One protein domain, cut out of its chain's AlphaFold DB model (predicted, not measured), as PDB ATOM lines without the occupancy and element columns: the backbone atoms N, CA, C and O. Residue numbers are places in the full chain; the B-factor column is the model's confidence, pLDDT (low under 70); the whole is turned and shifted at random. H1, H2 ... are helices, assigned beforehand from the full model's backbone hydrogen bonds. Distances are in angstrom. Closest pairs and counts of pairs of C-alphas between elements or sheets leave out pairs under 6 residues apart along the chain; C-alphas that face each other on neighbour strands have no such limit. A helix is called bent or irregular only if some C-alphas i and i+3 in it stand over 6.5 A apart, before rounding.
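What this domain is: This is residues 53 to 149 of the 201 residues of an uncharacterized protein of Piscirickettsia salmonis (UniProt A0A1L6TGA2). Four helices, H1, H2, H3 and H4, stand side by side in a small up-and-down bundle, with H2 and H4 at opposite corners. H5 crosses one end of this bundle, where H1 and H3 begin and H4 ends, and H6 packs at a steep slant on H3, on the side away from H2. The printed part has 97 residues with six named helices in the order H1 to H6 and no named strand, and its class is all helix. It is compact, with a radius of gyration of the C-alphas of 12.5 A, and rounded, spanning 33 by 30 by 25 A.

Where its parts are: H1, residues 53 to 67, begins with C-alpha 53 at (58.446, -19.231, 27.517) and is 21.3 A long from first to last C-alpha. H2 is residues 73 to 81, and H3 is residues 85 to 93, each 12.3 A long. H4, residues 104 to 114, begins with C-alpha 104 at (45.800, -19.005, 2.149) and is 15.3 A long. H5, residues 116 to 126, is 14.4 A long and irregular, with C-alphas 117 and 120 8.1 A apart. H6, residues 134 to 147, is 20.5 A long and ends with C-alpha 147 at (34.079, -22.998, 28.542); it is neither bent nor irregular, but only just: C-alphas 141 and 144 are 6.0 A apart.

How they stand to each other: H1, with residues 63 to 67 alone, touches H2 in a helical hairpin, at a shallow tilt of 6 degrees, opposite ways; the closest C-alphas, of Lys 67 and Lys 76, are 5.6 A apart. H2 and H3 touch in another hairpin, at a shallow tilt of 9 degrees, opposite ways, closest at the C-alphas of Ala 78 and Ala 91, 5.5 A apart. H3 and H4, also a hairpin, only just touch, with 3 pairs of C-alphas within 8 A, the closest being Val 92 and Ile 106 at 6.4 A. H4 touches H1, residues 62 to 66 alone, at a shallow tilt of 21 degrees, opposite ways; the C-alphas of Val 62 and Leu 112 come closest, 6.7 A. H1 and H3 are close but not clearly touching, with Phe 59 and Leu 85 closest at 7.4 A between C-alphas. H5 touches H1, residues 55 to 59 alone, about perpendicular at 85 degrees, with the C-alphas of Ala 58 and His 118 closest at 5.8 A. H4 and H5 touch only at the corner, where the C-alphas of Leu 113 and Arg 122 are closest at 5.7 A. H6 touches H3 at a steep tilt of 58 degrees, closest at the C-alphas of Pro 86 and Thr 141, 4.9 A apart. H6, with residues 136 to 140 alone, touches H5, closest at the C-alphas of Ile 125 and Tyr 140, 6.2 A apart. H6 is apart from H1 and H2, and H2 is apart from H4 and H5. Every O i to N i+4 pair is within hydrogen-bond range in H1, H2, H3 and H4, against 5 of 7 in H5 and 8 of 10 in H6.

The domain as a whole: The two C-alphas farthest apart, of Asp 70 and Ser 149, are 36.5 A apart. The printed part has no cut and no long link. The mean pLDDT of the printed part is 81.4; residues 95 to 102 and 143 to 149 are under 70.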
ATOM      1  N   LYS A  53      57.672 -20.221  28.273       83.25
ATOM      2  CA  LYS A  53      58.446 -19.231  27.517       83.25
ATOM      3  C   LYS A  53      58.631 -19.645  26.054       83.25
ATOM      4  O   LYS A  53      58.425 -18.824  25.164       83.25
ATOM      5  N   GLU A  54      58.977 -20.907  25.805       83.69
ATOM      6  CA  GLU A  54      59.093 -21.467  24.450       83.69
ATOM      7  C   GLU A  54      57.765 -21.384  23.690       83.69
ATOM      8  O   GLU A  54      57.732 -20.999  22.521       83.69
ATOM      9  N   LYS A  55      56.650 -21.676  24.367       86.69
ATOM     10  CA  LYS A  55      55.302 -21.549  23.810       86.69
ATOM     11  C   LYS A  55      54.967 -20.100  23.446       86.69
ATOM     12  O   LYS A  55      54.438 -19.860  22.362       86.69
ATOM     13  N   ALA A  56      55.287 -19.140  24.313       87.50
ATOM     14  CA  ALA A  56      55.059 -17.720  24.045       87.50
ATOM     15  C   ALA A  56      55.887 -17.223  22.847       87.50
ATOM     16  O   ALA A  56      55.370 -16.505  21.992       87.50
ATOM     17  N   GLU A  57      57.148 -17.648  22.735       88.88
ATOM     18  CA  GLU A  57      58.000 -17.315  21.590       88.88
ATOM     19  C   GLU A  57      57.469 -17.928  20.285       88.88
ATOM     20  O   GLU A  57      57.390 -17.242  19.264       88.88
ATOM     21  N   ALA A  58      57.050 -19.196  20.318       88.56
ATOM     22  CA  ALA A  58      56.410 -19.854  19.182       88.56
ATOM     23  C   ALA A  58      55.136 -19.111  18.751       88.56
ATOM     24  O   ALA A  58      54.935 -18.864  17.563       88.56
ATOM     25  N   PHE A  59      54.302 -18.698  19.706       92.00
ATOM     26  CA  PHE A  59      53.081 -17.944  19.431       92.00
ATOM     27  C   PHE A  59      53.372 -16.600  18.747       92.00
ATOM     28  O   PHE A  59      52.727 -16.261  17.752       92.00
ATOM     29  N   LEU A  60      54.380 -15.861  19.222       91.06
ATOM     30  CA  LEU A  60      54.804 -14.603  18.602       91.06
ATOM     31  C   LEU A  60      55.312 -14.810  17.172       91.06
ATOM     32  O   LEU A  60      54.873 -14.096  16.270       91.06
ATOM     33  N   LYS A  61      56.148 -15.825  16.931       91.00
ATOM     34  CA  LYS A  61      56.644 -16.150  15.581       91.00
ATOM     35  C   LYS A  61      55.511 -16.486  14.616       91.00
ATOM     36  O   LYS A  61      55.523 -16.032  13.470       91.00
ATOM     37  N   VAL A  62      54.517 -17.252  15.068       91.06
ATOM     38  CA  VAL A  62      53.331 -17.565  14.260       91.06
ATOM     39  C   VAL A  62      52.553 -16.287  13.937       91.06
ATOM     40  O   VAL A  62      52.240 -16.057  12.770       91.06
ATOM     41  N   LYS A  63      52.306 -15.411  14.924       91.94
ATOM     42  CA  LYS A  63      51.641 -14.114  14.705       91.94
ATOM     43  C   LYS A  63      52.378 -13.243  13.694       91.94
ATOM     44  O   LYS A  63      51.755 -12.728  12.769       91.94
ATOM     45  N   GLU A  64      53.687 -13.077  13.854       90.88
ATOM     46  CA  GLU A  64      54.508 -12.277  12.942       90.88
ATOM     47  C   GLU A  64      54.456 -12.833  11.523       90.88
ATOM     48  O   GLU A  64      54.189 -12.088  10.583       90.88
ATOM     49  N   THR A  65      54.602 -14.151  11.371       89.88
ATOM     50  CA  THR A  65      54.548 -14.803  10.057       89.88
ATOM     51  C   THR A  65      53.192 -14.588   9.388       89.88
ATOM     52  O   THR A  65      53.135 -14.223   8.215       89.88
ATOM     53  N   LEU A  66      52.088 -14.727  10.125       88.44
ATOM     54  CA  LEU A  66      50.748 -14.488   9.581       88.44
ATOM     55  C   LEU A  66      50.526 -13.026   9.171       88.44
ATOM     56  O   LEU A  66      49.833 -12.772   8.190       88.44
ATOM     57  N   LYS A  67      51.145 -12.060   9.861       87.50
ATOM     58  CA  LYS A  67      51.073 -10.634   9.496       87.50
ATOM     59  C   LYS A  67      51.831 -10.296   8.212       87.50
ATOM     60  O   LYS A  67      51.483  -9.308   7.565       87.50
ATOM     61  N   THR A  68      52.841 -11.087   7.840       88.88
ATOM     62  CA  THR A  68      53.569 -10.895   6.571       88.88
ATOM     63  C   THR A  68      52.760 -11.296   5.339       88.88
ATOM     64  O   THR A  68      53.134 -10.931   4.227       88.88
ATOM     65  N   LEU A  69      51.646 -12.014   5.519       85.88
ATOM     66  CA  LEU A  69      50.762 -12.382   4.421       85.88
ATOM     67  C   LEU A  69      50.054 -11.151   3.837       85.88
ATOM     68  O   LEU A  69      49.752 -10.175   4.536       85.88
ATOM     69  N   ASP A  70      49.757 -11.220   2.540       86.25
ATOM     70  CA  ASP A  70      48.993 -10.192   1.835       86.25
ATOM     71  C   ASP A  70      47.493 -10.327   2.135       86.25
ATOM     72  O   ASP A  70      46.725 -10.932   1.390       86.25
ATOM     73  N   ILE A  71      47.104  -9.836   3.311       85.25
ATOM     74  CA  ILE A  71      45.746  -9.933   3.855       85.25
ATOM     75  C   ILE A  71      45.235  -8.544   4.234       85.25
ATOM     76  O   ILE A  71      46.016  -7.623   4.481       85.25
ATOM     77  N   ALA A  72      43.913  -8.403   4.337       86.12
ATOM     78  CA  ALA A  72      43.283  -7.136   4.694       86.12
ATOM     79  C   ALA A  72      43.813  -6.571   6.028       86.12
ATOM     80  O   ALA A  72      43.943  -7.298   7.015       86.12
ATOM     81  N   GLU A  73      44.022  -5.254   6.085       86.25
ATOM     82  CA  GLU A  73      44.561  -4.560   7.265       86.25
ATOM     83  C   GLU A  73      43.710  -4.784   8.526       86.25
ATOM     84  O   GLU A  73      44.233  -4.971   9.623       86.25
ATOM     85  N   SER A  74      42.383  -4.878   8.366       85.06
ATOM     86  CA  SER A  74      41.474  -5.216   9.467       85.06
ATOM     87  C   SER A  74      41.805  -6.576  10.093       85.06
ATOM     88  O   SER A  74      41.738  -6.730  11.309       85.06
ATOM     89  N   LYS A  75      42.202  -7.554   9.268       85.81
ATOM     90  CA  LYS A  75      42.559  -8.911   9.696       85.81
ATOM     91  C   LYS A  75      43.958  -8.950  10.310       85.81
ATOM     92  O   LYS A  75      44.145  -9.593  11.338       85.81
ATOM     93  N   LYS A  76      44.916  -8.190   9.762       88.31
ATOM     94  CA  LYS A  76      46.232  -7.978  10.397       88.31
ATOM     95  C   LYS A  76      46.079  -7.387  11.796       88.31
ATOM     96  O   LYS A  76      46.719  -7.867  12.727       88.31
ATOM     97  N   SER A  77      45.193  -6.404  11.956       88.12
ATOM     98  CA  SER A  77      44.878  -5.815  13.261       88.12
ATOM     99  C   SER A  77      44.232  -6.824  14.218       88.12
ATOM    100  O   SER A  77      44.602  -6.862  15.390       88.12
ATOM    101  N   ALA A  78      43.315  -7.671  13.740       87.75
ATOM    102  CA  ALA A  78      42.710  -8.730  14.554       87.75
ATOM    103  C   ALA A  78      43.752  -9.758  15.035       87.75
ATOM    104  O   ALA A  78      43.808 -10.074  16.223       87.75
ATOM    105  N   ILE A  79      44.644 -10.201  14.141       89.88
ATOM    106  CA  ILE A  79      45.772 -11.087  14.472       89.88
ATOM    107  C   ILE A  79      46.696 -10.429  15.501       89.88
ATOM    108  O   ILE A  79      47.124 -11.074  16.456       89.88
ATOM    109  N   ASP A  80      46.992  -9.139  15.347       89.19
ATOM    110  CA  ASP A  80      47.860  -8.404  16.266       89.19
ATOM    111  C   ASP A  80      47.268  -8.307  17.678       89.19
ATOM    112  O   ASP A  80      47.977  -8.504  18.668       89.19
ATOM    113  N   LYS A  81      45.950  -8.111  17.773       88.75
ATOM    114  CA  LYS A  81      45.207  -8.054  19.038       88.75
ATOM    115  C   LYS A  81      45.019  -9.417  19.706       88.75
ATOM    116  O   LYS A  81      44.724  -9.450  20.899       88.75
ATOM    117  N   ALA A  82      45.205 -10.527  18.992       88.00
ATOM    118  CA  ALA A  82      45.050 -11.861  19.563       88.00
ATOM    119  C   ALA A  82      46.097 -12.127  20.659       88.00
ATOM    120  O   ALA A  82      47.304 -12.119  20.399       88.00
ATOM    121  N   GLN A  83      45.633 -12.371  21.886       86.81
ATOM    122  CA  GLN A  83      46.491 -12.653  23.048       86.81
ATOM    123  C   GLN A  83      46.647 -14.151  23.329       86.81
ATOM    124  O   GLN A  83      47.620 -14.561  23.954       86.81
ATOM    125  N   THR A  84      45.705 -14.965  22.855       87.19
ATOM    126  CA  THR A  84      45.657 -16.413  23.084       87.19
ATOM    127  C   THR A  84      45.587 -17.163  21.752       87.19
ATOM    128  O   THR A  84      45.211 -16.594  20.721       87.19
ATOM    129  N   LEU A  85      45.953 -18.448  21.762       87.38
ATOM    130  CA  LEU A  85      45.886 -19.307  20.578       87.38
ATOM    131  C   LEU A  85      44.460 -19.439  20.000       87.38
ATOM    132  O   LEU A  85      44.339 -19.344  18.777       87.38
ATOM    133  N   PRO A  86      43.382 -19.568  20.806       87.44
ATOM    134  CA  PRO A  86      42.018 -19.579  20.280       87.44
ATOM    135  C   PRO A  86      41.656 -18.260  19.591       87.44
ATOM    136  O   PRO A  86      41.180 -18.281  18.461       87.44
ATOM    137  N   ASN A  87      41.978 -17.115  20.202       87.44
ATOM    138  CA  ASN A  87      41.738 -15.798  19.603       87.44
ATOM    139  C   ASN A  87      42.474 -15.622  18.270       87.44
ATOM    140  O   ASN A  87      41.944 -15.020  17.338       87.44
ATOM    141  N   LEU A  88      43.689 -16.165  18.159       89.44
ATOM    142  CA  LEU A  88      44.435 -16.153  16.904       89.44
ATOM    143  C   LEU A  88      43.740 -17.005  15.837       89.44
ATOM    144  O   LEU A  88      43.591 -16.557  14.702       89.44
ATOM    145  N   CYS A  89      43.283 -18.204  16.203       88.50
ATOM    146  CA  CYS A  89      42.522 -19.066  15.302       88.50
ATOM    147  C   CYS A  89      41.226 -18.371  14.856       88.50
ATOM    148  O   CYS A  89      40.938 -18.327  13.664       88.50
ATOM    149  N   ALA A  90      40.500 -17.736  15.779       87.00
ATOM    150  CA  ALA A  90      39.271 -17.006  15.486       87.00
ATOM    151  C   ALA A  90      39.519 -15.829  14.533       87.00
ATOM    152  O   ALA A  90      38.807 -15.686  13.544       87.00
ATOM    153  N   ALA A  91      40.575 -15.041  14.752       87.50
ATOM    154  CA  ALA A  91      40.952 -13.940  13.861       87.50
ATOM    155  C   ALA A  91      41.300 -14.423  12.440       87.50
ATOM    156  O   ALA A  91      41.003 -13.752  11.449       87.50
ATOM    157  N   VAL A  92      41.916 -15.602  12.315       86.38
ATOM    158  CA  VAL A  92      42.201 -16.217  11.010       86.38
ATOM    159  C   VAL A  92      40.919 -16.757  10.357       86.38
ATOM    160  O   VAL A  92      40.778 -16.657   9.136       86.38
ATOM    161  N   LEU A  93      39.955 -17.239  11.143       84.88
ATOM    162  CA  LEU A  93      38.698 -17.829  10.672       84.88
ATOM    163  C   LEU A  93      37.533 -16.826  10.499       84.88
ATOM    164  O   LEU A  93      36.557 -17.166   9.841       84.88
ATOM    165  N   GLU A  94      37.637 -15.585  10.996       75.38
ATOM    166  CA  GLU A  94      36.554 -14.576  11.142       75.38
ATOM    167  C   GLU A  94      35.689 -14.320   9.885       75.38
ATOM    168  O   GLU A  94      34.554 -13.854   9.974       75.38
ATOM    169  N   LYS A  95      36.193 -14.623   8.685       65.88
ATOM    170  CA  LYS A  95      35.479 -14.412   7.408       65.88
ATOM    171  C   LYS A  95      35.253 -15.684   6.596       65.88
ATOM    172  O   LYS A  95      34.794 -15.621   5.457       65.88
ATOM    173  N   VAL A  96      35.577 -16.830   7.171       65.88
ATOM    174  CA  VAL A  96      35.542 -18.121   6.501       65.88
ATOM    175  C   VAL A  96      34.244 -18.796   6.911       65.88
ATOM    176  O   VAL A  96      34.145 -19.320   8.003       65.88
ATOM    177  N   LYS A  97      33.204 -18.739   6.079       61.00
ATOM    178  CA  LYS A  97      31.923 -19.385   6.424       61.00
ATOM    179  C   LYS A  97      31.921 -20.892   6.162       61.00
ATOM    180  O   LYS A  97      31.115 -21.600   6.752       61.00
ATOM    181  N   ASP A  98      32.842 -21.362   5.322       60.19
ATOM    182  CA  ASP A  98      32.910 -22.749   4.879       60.19
ATOM    183  C   ASP A  98      34.233 -23.406   5.279       60.19
ATOM    184  O   ASP A  98      35.309 -22.910   4.946       60.19
ATOM    185  N   LEU A  99      34.136 -24.597   5.878       59.44
ATOM    186  CA  LEU A  99      35.235 -25.531   6.199       59.44
ATOM    187  C   LEU A  99      36.052 -26.008   4.980       59.44
ATOM    188  O   LEU A  99      36.934 -26.839   5.118       59.44
ATOM    189  N   LYS A 100      35.708 -25.571   3.765       58.06
ATOM    190  CA  LYS A 100      36.429 -25.898   2.523       58.06
ATOM    191  C   LYS A 100      37.011 -24.663   1.847       58.06
ATOM    192  O   LYS A 100      37.379 -24.707   0.672       58.06
ATOM    193  N   SER A 101      37.025 -23.531   2.543       57.28
ATOM    194  CA  SER A 101      37.598 -22.313   1.998       57.28
ATOM    195  C   SER A 101      39.107 -22.485   1.884       57.28
ATOM    196  O   SER A 101      39.801 -22.599   2.887       57.28
ATOM    197  N   ALA A 102      39.620 -22.450   0.655       63.78
ATOM    198  CA  ALA A 102      41.050 -22.467   0.350       63.78
ATOM    199  C   ALA A 102      41.749 -21.146   0.743       63.78
ATOM    200  O   ALA A 102      42.568 -20.615  -0.009       63.78
ATOM    201  N   ALA A 103      41.397 -20.572   1.894       78.38
ATOM    202  CA  ALA A 103      41.963 -19.326   2.359       78.38
ATOM    203  C   ALA A 103      43.455 -19.547   2.670       78.38
ATOM    204  O   ALA A 103      43.805 -20.397   3.499       78.38
ATOM    205  N   PRO A 104      44.361 -18.794   2.022       82.50
ATOM    206  CA  PRO A 104      45.800 -19.005   2.149       82.50
ATOM    207  C   PRO A 104      46.288 -18.814   3.590       82.50
ATOM    208  O   PRO A 104      47.251 -19.456   4.003       82.50
ATOM    209  N   GLU A 105      45.599 -17.989   4.384       85.44
ATOM    210  CA  GLU A 105      45.942 -17.775   5.791       85.44
ATOM    211  C   GLU A 105      45.714 -19.011   6.665       85.44
ATOM    212  O   GLU A 105      46.524 -19.287   7.548       85.44
ATOM    213  N   ILE A 106      44.627 -19.753   6.424       86.94
ATOM    214  CA  ILE A 106      44.292 -20.957   7.197       86.94
ATOM    215  C   ILE A 106      45.323 -22.038   6.900       86.94
ATOM    216  O   ILE A 106      45.929 -22.589   7.816       86.94
ATOM    217  N   ASN A 107      45.587 -22.267   5.612       87.56
ATOM    218  CA  ASN A 107      46.609 -23.207   5.167       87.56
ATOM    219  C   ASN A 107      47.974 -22.861   5.763       87.56
ATOM    220  O   ASN A 107      48.679 -23.746   6.251       87.56
ATOM    221  N   LYS A 108      48.325 -21.569   5.800       89.25
ATOM    222  CA  LYS A 108      49.591 -21.143   6.388       89.25
ATOM    223  C   LYS A 108      49.636 -21.354   7.898       89.25
ATOM    224  O   LYS A 108      50.662 -21.791   8.412       89.25
ATOM    225  N   LEU A 109      48.547 -21.078   8.612       89.81
ATOM    226  CA  LEU A 109      48.453 -21.347  10.047       89.81
ATOM    227  C   LEU A 109      48.623 -22.845  10.338       89.81
ATOM    228  O   LEU A 109      49.397 -23.205  11.221       89.81
ATOM    229  N   ILE A 110      47.969 -23.717   9.569       89.62
ATOM    230  CA  ILE A 110      48.092 -25.176   9.702       89.62
ATOM    231  C   ILE A 110      49.524 -25.637   9.440       89.62
ATOM    232  O   ILE A 110      50.079 -26.406  10.226       89.62
ATOM    233  N   GLU A 111      50.146 -25.149   8.367       90.06
ATOM    234  CA  GLU A 111      51.543 -25.444   8.038       90.06
ATOM    235  C   GLU A 111      52.473 -25.049   9.194       90.06
ATOM    236  O   GLU A 111      53.314 -25.840   9.625       90.06
ATOM    237  N   LEU A 112      52.281 -23.849   9.750       90.38
ATOM    238  CA  LEU A 112      53.068 -23.353  10.872       90.38
ATOM    239  C   LEU A 112      52.859 -24.201  12.127       90.38
ATOM    240  O   LEU A 112      53.841 -24.591  12.752       90.38
ATOM    241  N   LEU A 113      51.619 -24.520  12.497       88.38
ATOM    242  CA  LEU A 113      51.321 -25.328  13.684       88.38
ATOM    243  C   LEU A 113      51.833 -26.767  13.561       88.38
ATOM    244  O   LEU A 113      52.216 -27.378  14.557       88.38
ATOM    245  N   ASN A 114      51.889 -27.305  12.342       88.81
ATOM    246  CA  ASN A 114      52.425 -28.637  12.084       88.81
ATOM    247  C   ASN A 114      53.955 -28.688  12.014       88.81
ATOM    248  O   ASN A 114      54.533 -29.779  12.051       88.81
ATOM    249  N   HIS A 115      54.626 -27.538  11.995       87.56
ATOM    250  CA  HIS A 115      56.076 -27.472  12.059       87.56
ATOM    251  C   HIS A 115      56.605 -27.968  13.418       87.56
ATOM    252  O   HIS A 115      56.033 -27.698  14.474       87.56
ATOM    253  N   HIS A 116      57.743 -28.669  13.415       80.19
ATOM    254  CA  HIS A 116      58.326 -29.272  14.625       80.19
ATOM    255  C   HIS A 116      58.621 -28.247  15.733       80.19
ATOM    256  O   HIS A 116      58.435 -28.537  16.911       80.19
ATOM    257  N   ASN A 117      59.003 -27.027  15.348       80.62
ATOM    258  CA  ASN A 117      59.272 -25.920  16.271       80.62
ATOM    259  C   ASN A 117      58.045 -25.445  17.063       80.62
ATOM    260  O   ASN A 117      58.205 -24.774  18.076       80.62
ATOM    261  N   HIS A 118      56.829 -25.770  16.620       86.38
ATOM    262  CA  HIS A 118      55.585 -25.290  17.226       86.38
ATOM    263  C   HIS A 118      54.773 -26.426  17.867       86.38
ATOM    264  O   HIS A 118      53.572 -26.289  18.100       86.38
ATOM    265  N   TYR A 119      55.429 -27.543  18.203       83.00
ATOM    266  CA  TYR A 119      54.777 -28.724  18.776       83.00
ATOM    267  C   TYR A 119      53.982 -28.419  20.061       83.00
ATOM    268  O   TYR A 119      52.941 -29.028  20.287       83.00
ATOM    269  N   LEU A 120      54.423 -27.450  20.875       85.31
ATOM    270  CA  LEU A 120      53.708 -27.022  22.085       85.31
ATOM    271  C   LEU A 120      52.335 -26.416  21.765       85.31
ATOM    272  O   LEU A 120      51.359 -26.722  22.448       85.31
ATOM    273  N   LEU A 121      52.242 -25.614  20.699       85.88
ATOM    274  CA  LEU A 121      50.974 -25.049  20.224       85.88
ATOM    275  C   LEU A 121      50.078 -26.143  19.624       85.88
ATOM    276  O   LEU A 121      48.870 -26.161  19.836       85.88
ATOM    277  N   ARG A 122      50.673 -27.115  18.925       86.81
ATOM    278  CA  ARG A 122      49.948 -28.267  18.372       86.81
ATOM    279  C   ARG A 122      49.341 -29.166  19.447       86.81
ATOM    280  O   ARG A 122      48.214 -29.638  19.285       86.81
ATOM    281  N   ILE A 123      50.073 -29.418  20.532       84.94
ATOM    282  CA  ILE A 123      49.583 -30.202  21.673       84.94
ATOM    283  C   ILE A 123      48.407 -29.495  22.343       84.94
ATOM    284  O   ILE A 123      47.456 -30.159  22.741       84.94
ATOM    285  N   GLU A 124      48.436 -28.168  22.437       85.56
ATOM    286  CA  GLU A 124      47.336 -27.403  23.021       85.56
ATOM    287  C   GLU A 124      46.020 -27.571  22.245       85.56
ATOM    288  O   GLU A 124      44.964 -27.708  22.860       85.56
ATOM    289  N   ILE A 125      46.089 -27.639  20.913       84.81
ATOM    290  CA  ILE A 125      44.914 -27.812  20.049       84.81
ATOM    291  C   ILE A 125      44.434 -29.273  20.048       84.81
ATOM    292  O   ILE A 125      43.269 -29.557  20.318       84.81
ATOM    293  N   THR A 126      45.331 -30.221  19.757       82.69
ATOM    294  CA  THR A 126      44.963 -31.628  19.485       82.69
ATOM    295  C   THR A 126      44.991 -32.534  20.714       82.69
ATOM    296  O   THR A 126      44.519 -33.672  20.652       82.69
ATOM    297  N   LYS A 127      45.600 -32.089  21.821       78.81
ATOM    298  CA  LYS A 127      45.862 -32.838  23.073       78.81
ATOM    299  C   LYS A 127      46.714 -34.109  22.929       78.81
ATOM    300  O   LYS A 127      47.171 -34.652  23.929       78.81
ATOM    301  N   SER A 128      46.956 -34.573  21.706       75.94
ATOM    302  CA  SER A 128      47.613 -35.840  21.363       75.94
ATOM    303  C   SER A 128      48.851 -35.662  20.476       75.94
ATOM    304  O   SER A 128      49.445 -36.648  20.050       75.94
ATOM    305  N   ASN A 129      49.262 -34.412  20.212       75.94
ATOM    306  CA  ASN A 129      50.348 -34.063  19.284       75.94
ATOM    307  C   ASN A 129      50.110 -34.559  17.841       75.94
ATOM    308  O   ASN A 129      51.058 -34.663  17.060       75.94
ATOM    309  N   ALA A 130      48.860 -34.872  17.489       84.12
ATOM    310  CA  ALA A 130      48.470 -35.189  16.124       84.12
ATOM    311  C   ALA A 130      48.658 -33.964  15.216       84.12
ATOM    312  O   ALA A 130      48.727 -32.831  15.696       84.12
ATOM    313  N   ALA A 131      48.759 -34.191  13.905       86.50
ATOM    314  CA  ALA A 131      48.794 -33.093  12.946       86.50
ATOM    315  C   ALA A 131      47.483 -32.297  13.022       86.50
ATOM    316  O   ALA A 131      46.407 -32.887  12.987       86.50
ATOM    317  N   VAL A 132      47.589 -30.973  13.131       86.81
ATOM    318  CA  VAL A 132      46.445 -30.056  13.150       86.81
ATOM    319  C   VAL A 132      45.796 -30.048  11.771       86.81
ATOM    320  O   VAL A 132      46.500 -29.862  10.773       86.81
ATOM    321  N   CYS A 133      44.477 -30.208  11.718       88.12
ATOM    322  CA  CYS A 133      43.663 -29.966  10.527       88.12
ATOM    323  C   CYS A 133      42.730 -28.755  10.716       88.12
ATOM    324  O   CYS A 133      42.651 -28.181  11.805       88.12
ATOM    325  N   GLU A 134      42.029 -28.345   9.656       85.12
ATOM    326  CA  GLU A 134      41.099 -27.207   9.712       85.12
ATOM    327  C   GLU A 134      40.018 -27.416  10.778       85.12
ATOM    328  O   GLU A 134      39.760 -26.519  11.581       85.12
ATOM    329  N   GLU A 135      39.430 -28.613  10.854       85.81
ATOM    330  CA  GLU A 135      38.376 -28.945  11.817       85.81
ATOM    331  C   GLU A 135      38.825 -28.763  13.270       85.81
ATOM    332  O   GLU A 135      38.011 -28.410  14.125       85.81
ATOM    333  N   ASP A 136      40.102 -29.001  13.562       85.62
ATOM    334  CA  ASP A 136      40.646 -28.836  14.905       85.62
ATOM    335  C   ASP A 136      40.746 -27.359  15.290       85.62
ATOM    336  O   ASP A 136      40.422 -27.010  16.425       85.62
ATOM    337  N   LEU A 137      41.102 -26.479  14.347       86.50
ATOM    338  CA  LEU A 137      41.099 -25.029  14.566       86.50
ATOM    339  C   LEU A 137      39.688 -24.526  14.878       86.50
ATOM    340  O   LEU A 137      39.494 -23.807  15.857       86.50
ATOM    341  N   TRP A 138      38.700 -24.964  14.094       84.25
ATOM    342  CA  TRP A 138      37.288 -24.619  14.277       84.25
ATOM    343  C   TRP A 138      36.721 -25.093  15.618       84.25
ATOM    344  O   TRP A 138      35.992 -24.365  16.296       84.25
ATOM    345  N   LYS A 139      37.050 -26.321  16.026       84.94
ATOM    346  CA  LYS A 139      36.667 -26.834  17.348       84.94
ATOM    347  C   LYS A 139      37.313 -26.000  18.443       84.94
ATOM    348  O   LYS A 139      36.640 -25.610  19.393       84.94
ATOM    349  N   TYR A 140      38.602 -25.717  18.305       83.62
ATOM    350  CA  TYR A 140      39.380 -25.027  19.321       83.62
ATOM    351  C   TYR A 140      38.900 -23.589  19.564       83.62
ATOM    352  O   TYR A 140      38.835 -23.169  20.717       83.62
ATOM    353  N   THR A 141      38.463 -22.870  18.525       82.50
ATOM    354  CA  THR A 141      37.825 -21.551  18.686       82.50
ATOM    355  C   THR A 141      36.489 -21.628  19.417       82.50
ATOM    356  O   THR A 141      36.187 -20.770  20.238       82.50
ATOM    357  N   LYS A 142      35.692 -22.668  19.154       73.94
ATOM    358  CA  LYS A 142      34.355 -22.821  19.742       73.94
ATOM    359  C   LYS A 142      34.394 -23.235  21.219       73.94
ATOM    360  O   LYS A 142      33.535 -22.841  22.002       73.94
ATOM    361  N   TYR A 143      35.408 -24.006  21.617       59.88
ATOM    362  CA  TYR A 143      35.554 -24.473  22.998       59.88
ATOM    363  C   TYR A 143      35.809 -23.346  24.015       59.88
ATOM    364  O   TYR A 143      35.445 -23.517  25.176       59.88
ATOM    365  N   GLU A 144      36.393 -22.204  23.629       54.88
ATOM    366  CA  GLU A 144      36.553 -21.066  24.553       54.88
ATOM    367  C   GLU A 144      35.205 -20.379  24.845       54.88
ATOM    368  O   GLU A 144      34.935 -20.025  25.994       54.88
ATOM    369  N   GLU A 145      34.317 -20.281  23.847       51.59
ATOM    370  CA  GLU A 145      32.964 -19.737  24.029       51.59
ATOM    371  C   GLU A 145      32.141 -20.601  25.002       51.59
ATOM    372  O   GLU A 145      31.535 -20.081  25.942       51.59
ATOM    373  N   GLU A 146      32.183 -21.929  24.844       46.31
ATOM    374  CA  GLU A 146      31.447 -22.878  25.694       46.31
ATOM    375  C   GLU A 146      32.066 -23.029  27.098       46.31
ATOM    376  O   GLU A 146      31.339 -23.193  28.081       46.31
ATOM    377  N   SER A 147      33.393 -22.904  27.242       40.38
ATOM    378  CA  SER A 147      34.079 -22.998  28.542       40.38
ATOM    379  C   SER A 147      33.824 -21.799  29.471       40.38
ATOM    380  O   SER A 147      34.163 -21.876  30.654       40.38
ATOM    381  N   SER A 148      33.209 -20.720  28.975       44.88
ATOM    382  CA  SER A 148      32.687 -19.623  29.805       44.88
ATOM    383  C   SER A 148      31.307 -19.930  30.409       44.88
ATOM    384  O   SER A 148      30.899 -19.308  31.392       44.88
ATOM    385  N   SER A 149      30.601 -20.938  29.880       41.47
ATOM    386  CA  SER A 149      29.337 -21.436  30.421       41.47
ATOM    387  C   SER A 149      29.586 -22.652  31.310       41.47
ATOM    388  O   SER A 149      29.492 -23.811  30.917       41.47
TER     389      SER A 149